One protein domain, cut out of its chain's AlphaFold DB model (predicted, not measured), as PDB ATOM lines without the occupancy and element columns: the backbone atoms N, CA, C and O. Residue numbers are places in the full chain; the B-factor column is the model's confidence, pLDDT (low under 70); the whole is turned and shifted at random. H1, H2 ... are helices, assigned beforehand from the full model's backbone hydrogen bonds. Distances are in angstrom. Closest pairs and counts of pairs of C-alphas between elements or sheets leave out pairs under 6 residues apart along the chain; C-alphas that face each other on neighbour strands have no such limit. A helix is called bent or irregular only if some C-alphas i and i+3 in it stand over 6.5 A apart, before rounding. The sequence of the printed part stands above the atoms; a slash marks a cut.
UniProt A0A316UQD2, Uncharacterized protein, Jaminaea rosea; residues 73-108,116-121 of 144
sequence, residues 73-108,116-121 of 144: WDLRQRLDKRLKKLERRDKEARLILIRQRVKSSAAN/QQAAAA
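Overview. This is residues 73 to 108 and 116 to 121 of the 144 residues of an uncharacterized protein of Jaminaea rosea (UniProt A0A316UQD2). Picture one long bent helix, H1, which makes nearly the whole length, with a short six-residue helix, H2, alongside the later part of its second arm, H1b, across a cut in the chain. The first arm, H1a, turns away at the bend, and residues 73 to 97 stand free. The printed part has 42 residues with two named helices, H1 then H2, and no named strand; its class is all helix. It is extended, with a radius of gyration of the C-alphas of 15.9 A, and its outline is a rod spanning 47 by 17 by 13 A.

Along the chain. Find C-alpha 73 at (-33.470, 71.925, 19.489), where H1, residues 73 to 108, begins. By its hydrogen bonds H1 was assigned as one helix, but it is bent: C-alphas 85 and 88 are 7.0 A apart. Its arm H1a, residues 73 to 85, measures 19.2 A from first to last C-alpha. Residues 86 and 87 belong to neither arm. From C-alpha 88 the arm H1b, residues 88 to 108, runs 30.5 A to C-alpha 108 at (-21.049, 27.920, 9.778). Beyond the cut, look for H2, residues 116 to 121, 8.5 A long, ending at C-alpha 121 at (-14.249, 39.727, 23.859).

Arrangement. At the bend, H1a and H1b stand at a steep tilt of 63 degrees. H1b and H2 are close but not clearly touching; their closest C-alphas, those of Ala 106 and Gln 116, are 7.6 A apart. They run opposite ways at a steep tilt of 39 degrees. H1a and H2 are apart. In H1b and H2 every O i to N i+4 pair is within hydrogen-bond range; in H1a 8 of 9 are.

Size, cuts and confidence. The two C-alphas farthest apart, those of Asp 74 and Asn 108, are 47.3 A apart. Residues 109 to 115 are not printed, and C-alphas 108 and 116 are 12.6 A apart across this cut. Mean pLDDT of the printed part is 85.6; look for values under 70 at residues 116 to 121.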
ATOM      1  N   TRP A  73     -33.337  72.264  18.066       84.88
ATOM      2  CA  TRP A  73     -33.470  71.925  19.489       84.88
ATOM      3  C   TRP A  73     -34.811  71.237  19.767       84.88
ATOM      4  O   TRP A  73     -34.829  70.128  20.308       84.88
ATOM      5  N   ASP A  74     -35.925  71.843  19.356       82.94
ATOM      6  CA  ASP A  74     -37.258  71.276  19.602       82.94
ATOM      7  C   ASP A  74     -37.420  69.906  18.926       82.94
ATOM      8  O   ASP A  74     -37.948  68.964  19.521       82.94
ATOM      9  N   LEU A  75     -36.871  69.746  17.718       85.62
ATOM     10  CA  LEU A  75     -36.885  68.471  17.011       85.62
ATOM     11  C   LEU A  75     -36.147  67.384  17.801       85.62
ATOM     12  O   LEU A  75     -36.700  66.303  18.003       85.62
ATOM     13  N   ARG A  76     -34.939  67.685  18.292       86.69
ATOM     14  CA  ARG A  76     -34.132  66.745  19.080       86.69
ATOM     15  C   ARG A  76     -34.871  66.326  20.348       86.69
ATOM     16  O   ARG A  76     -35.111  65.145  20.552       86.69
ATOM     17  N   GLN A  77     -35.368  67.288  21.120       87.19
ATOM     18  CA  GLN A  77     -36.095  67.007  22.363       87.19
ATOM     19  C   GLN A  77     -37.377  66.194  22.141       87.19
ATOM     20  O   GLN A  77     -37.724  65.318  22.941       87.19
ATOM     21  N   ARG A  78     -38.113  66.461  21.056       88.25
ATOM     22  CA  ARG A  78     -39.322  65.697  20.709       88.25
ATOM     23  C   ARG A  78     -38.995  64.289  20.219       88.25
ATOM     24  O   ARG A  78     -39.754  63.366  20.530       88.25
ATOM     25  N   LEU A  79     -37.902  64.113  19.477       92.81
ATOM     26  CA  LEU A  79     -37.425  62.805  19.026       92.81
ATOM     27  C   LEU A  79     -36.889  61.971  20.189       92.81
ATOM     28  O   LEU A  79     -37.294  60.818  20.316       92.81
ATOM     29  N   ASP A  80     -36.103  62.559  21.090       91.44
ATOM     30  CA  ASP A  80     -35.541  61.879  22.264       91.44
ATOM     31  C   ASP A  80     -36.650  61.288  23.146       91.44
ATOM     32  O   ASP A  80     -36.606  60.121  23.540       91.44
ATOM     33  N   LYS A  81     -37.738  62.039  23.373       91.50
ATOM     34  CA  LYS A  81     -38.918  61.541  24.107       91.50
ATOM     35  C   LYS A  81     -39.592  60.342  23.430       91.50
ATOM     36  O   LYS A  81     -40.182  59.507  24.120       91.50
ATOM     37  N   ARG A  82     -39.563  60.265  22.095       92.62
ATOM     38  CA  ARG A  82     -40.136  59.146  21.325       92.62
ATOM     39  C   ARG A  82     -39.188  57.946  21.302       92.62
ATOM     40  O   ARG A  82     -39.653  56.832  21.528       92.62
ATOM     41  N   LEU A  83     -37.889  58.175  21.116       93.25
ATOM     42  CA  LEU A  83     -36.847  57.144  21.133       93.25
ATOM     43  C   LEU A  83     -36.748  56.464  22.499       93.25
ATOM     44  O   LEU A  83     -36.725  55.239  22.558       93.25
ATOM     45  N   LYS A  84     -36.863  57.221  23.595       93.38
ATOM     46  CA  LYS A  84     -36.839  56.678  24.962       93.38
ATOM     47  C   LYS A  84     -37.896  55.599  25.223       93.38
ATOM     48  O   LYS A  84     -37.676  54.688  26.018       93.38
ATOM     49  N   LYS A  85     -39.046  55.658  24.536       91.94
ATOM     50  CA  LYS A  85     -40.089  54.617  24.620       91.94
ATOM     51  C   LYS A  85     -39.687  53.322  23.906       91.94
ATOM     52  O   LYS A  85     -40.147  52.250  24.296       91.94
ATOM     53  N   LEU A  86     -38.860  53.419  22.865       94.19
ATOM     54  CA  LEU A  86     -38.419  52.299  22.035       94.19
ATOM     55  C   LEU A  86     -37.088  51.694  22.506       94.19
ATOM     56  O   LEU A  86     -36.881  50.497  22.329       94.19
ATOM     57  N   GLU A  87     -36.237  52.467  23.188       93.31
ATOM     58  CA  GLU A  87     -34.900  52.063  23.656       93.31
ATOM     59  C   GLU A  87     -34.862  50.701  24.360       93.31
ATOM     60  O   GLU A  87     -33.917  49.933  24.179       93.31
ATOM     61  N   ARG A  88     -35.884  50.371  25.161       94.75
ATOM     62  CA  ARG A  88     -35.950  49.069  25.841       94.75
ATOM     63  C   ARG A  88     -36.059  47.916  24.839       94.75
ATOM     64  O   ARG A  88     -35.343  46.927  24.960       94.75
ATOM     65  N   ARG A  89     -36.938  48.056  23.843       95.50
ATOM     66  CA  ARG A  89     -37.151  47.054  22.789       95.50
ATOM     67  C   ARG A  89     -35.971  46.988  21.826       95.50
ATOM     68  O   ARG A  89     -35.616  45.894  21.410       95.50
ATOM     69  N   ASP A  90     -35.325  48.112  21.533       96.25
ATOM     70  CA  ASP A  90     -34.118  48.142  20.700       96.25
ATOM     71  C   ASP A  90     -32.941  47.425  21.363       96.25
ATOM     72  O   ASP A  90     -32.230  46.663  20.708       96.25
ATOM     73  N   LYS A  91     -32.750  47.612  22.676       95.50
ATOM     74  CA  LYS A  91     -31.744  46.869  23.449       95.50
ATOM     75  C   LYS A  91     -32.039  45.367  23.424       95.50
ATOM     76  O   LYS A  91     -31.143  44.576  23.141       95.50
ATOM     77  N   GLU A  92     -33.294  44.974  23.645       96.44
ATOM     78  CA  GLU A  92     -33.738  43.574  23.555       96.44
ATOM     79  C   GLU A  92     -33.508  42.986  22.151       96.44
ATOM     80  O   GLU A  92     -32.925  41.909  22.016       96.44
ATOM     81  N   ALA A  93     -33.899  43.707  21.098       97.00
ATOM     82  CA  ALA A  93     -33.727  43.289  19.712       97.00
ATOM     83  C   ALA A  93     -32.246  43.157  19.340       97.00
ATOM     84  O   ALA A  93     -31.851  42.151  18.751       97.00
ATOM     85  N   ARG A  94     -31.406  44.117  19.749       95.75
ATOM     86  CA  ARG A  94     -29.953  44.070  19.548       95.75
ATOM     87  C   ARG A  94     -29.345  42.826  20.194       95.75
ATOM     88  O   ARG A  94     -28.570  42.129  19.544       95.75
ATOM     89  N   LEU A  95     -29.737  42.496  21.425       96.56
ATOM     90  CA  LEU A  95     -29.270  41.288  22.120       96.56
ATOM     91  C   LEU A  95     -29.703  39.999  21.409       96.56
ATOM     92  O   LEU A  95     -28.908  39.066  21.274       96.56
ATOM     93  N   ILE A  96     -30.950  39.933  20.936       96.38
ATOM     94  CA  ILE A  96     -31.454  38.784  20.170       96.38
ATOM     95  C   ILE A  96     -30.661  38.625  18.870       96.38
ATOM     96  O   ILE A  96     -30.254  37.512  18.533       96.38
ATOM     97  N   LEU A  97     -30.401  39.727  18.171       96.50
ATOM     98  CA  LEU A  97     -29.697  39.736  16.894       96.50
ATOM     99  C   LEU A  97     -28.232  39.316  17.060       96.50
ATOM    100  O   LEU A  97     -27.757  38.466  16.308       96.50
ATOM    101  N   ILE A  98     -27.547  39.797  18.104       95.12
ATOM    102  CA  ILE A  98     -26.202  39.329  18.479       95.12
ATOM    103  C   ILE A  98     -26.224  37.820  18.755       95.12
ATOM    104  O   ILE A  98     -25.420  37.078  18.194       95.12
ATOM    105  N   ARG A  99     -27.189  37.319  19.541       94.69
ATOM    106  CA  ARG A  99     -27.302  35.880  19.841       94.69
ATOM    107  C   ARG A  99     -27.504  35.037  18.577       94.69
ATOM    108  O   ARG A  99     -26.893  33.976  18.439       94.69
ATOM    109  N   GLN A 100     -28.346  35.493  17.650       94.69
ATOM    110  CA  GLN A 100     -28.557  34.831  16.360       94.69
ATOM    111  C   GLN A 100     -27.296  34.867  15.490       94.69
ATOM    112  O   GLN A 100     -26.946  33.860  14.867       94.69
ATOM    113  N   ARG A 101     -26.578  35.993  15.481       93.56
ATOM    114  CA  ARG A 101     -25.331  36.160  14.727       93.56
ATOM    115  C   ARG A 101     -24.208  35.272  15.266       93.56
ATOM    116  O   ARG A 101     -23.542  34.600  14.487       93.56
ATOM    117  N   VAL A 102     -24.058  35.169  16.586       92.00
ATOM    118  CA  VAL A 102     -23.097  34.251  17.223       92.00
ATOM    119  C   VAL A 102     -23.443  32.794  16.908       92.00
ATOM    120  O   VAL A 102     -22.568  32.024  16.517       92.00
ATOM    121  N   LYS A 103     -24.724  32.410  17.009       90.19
ATOM    122  CA  LYS A 103     -25.174  31.041  16.715       90.19
ATOM    123  C   LYS A 103     -24.976  30.658  15.244       90.19
ATOM    124  O   LYS A 103     -24.537  29.547  14.966       90.19
ATOM    125  N   SER A 104     -25.301  31.556  14.314       88.44
ATOM    126  CA  SER A 104     -25.105  31.328  12.874       88.44
ATOM    127  C   SER A 104     -23.624  31.275  12.499       88.44
ATOM    128  O   SER A 104     -23.235  30.389  11.742       88.44
ATOM    129  N   SER A 105     -22.789  32.134  13.091       81.56
ATOM    130  CA  SER A 105     -21.332  32.081  12.928       81.56
ATOM    131  C   SER A 105     -20.760  30.745  13.418       81.56
ATOM    132  O   SER A 105     -20.062  30.069  12.669       81.56
ATOM    133  N   ALA A 106     -21.160  30.290  14.612       78.50
ATOM    134  CA  ALA A 106     -20.724  29.009  15.174       78.50
ATOM    135  C   ALA A 106     -21.222  27.781  14.387       78.50
ATOM    136  O   ALA A 106     -20.530  26.769  14.336       78.50
ATOM    137  N   ALA A 107     -22.409  27.846  13.779       77.44
ATOM    138  CA  ALA A 107     -22.928  26.772  12.930       77.44
ATOM    139  C   ALA A 107     -22.209  26.695  11.573       77.44
ATOM    140  O   ALA A 107     -22.054  25.606  11.018       77.44
ATOM    141  N   ASN A 108     -21.766  27.841  11.046       71.62
ATOM    142  CA  ASN A 108     -21.049  27.920   9.778       71.62
ATOM    143  C   ASN A 108     -19.549  27.598   9.939       71.62
ATOM    144  O   ASN A 108     -18.933  27.022   9.044       71.62
ATOM    145  N   GLN A 116     -15.540  31.682  19.806       54.94
ATOM    146  CA  GLN A 116     -16.572  32.181  20.726       54.94
ATOM    147  C   GLN A 116     -16.000  33.134  21.782       54.94
ATOM    148  O   GLN A 116     -16.654  34.112  22.127       54.94
ATOM    149  N   GLN A 117     -14.780  32.878  22.260       54.31
ATOM    150  CA  GLN A 117     -14.142  33.702  23.289       54.31
ATOM    151  C   GLN A 117     -13.460  34.940  22.688       54.31
ATOM    152  O   GLN A 117     -13.550  36.022  23.261       54.31
ATOM    153  N   ALA A 118     -12.869  34.818  21.493       54.28
ATOM    154  CA  ALA A 118     -12.227  35.934  20.797       54.28
ATOM    155  C   ALA A 118     -13.233  36.928  20.184       54.28
ATOM    156  O   ALA A 118     -13.045  38.136  20.302       54.28
ATOM    157  N   ALA A 119     -14.329  36.451  19.579       54.53
ATOM    158  CA  ALA A 119     -15.335  37.334  18.982       54.53
ATOM    159  C   ALA A 119     -16.185  38.056  20.042       54.53
ATOM    160  O   ALA A 119     -16.456  39.244  19.898       54.53
ATOM    161  N   ALA A 120     -16.550  37.375  21.138       53.62
ATOM    162  CA  ALA A 120     -17.291  37.999  22.234       53.62
ATOM    163  C   ALA A 120     -16.445  39.035  22.999       53.62
ATOM    164  O   ALA A 120     -16.959  40.093  23.355       53.62
ATOM    165  N   ALA A 121     -15.151  38.770  23.216       54.16
ATOM    166  CA  ALA A 121     -14.249  39.727  23.859       54.16
ATOM    167  C   ALA A 121     -13.956  40.947  22.967       54.16
ATOM    168  O   ALA A 121     -13.952  42.070  23.463       54.16
TER     169      ALA A 121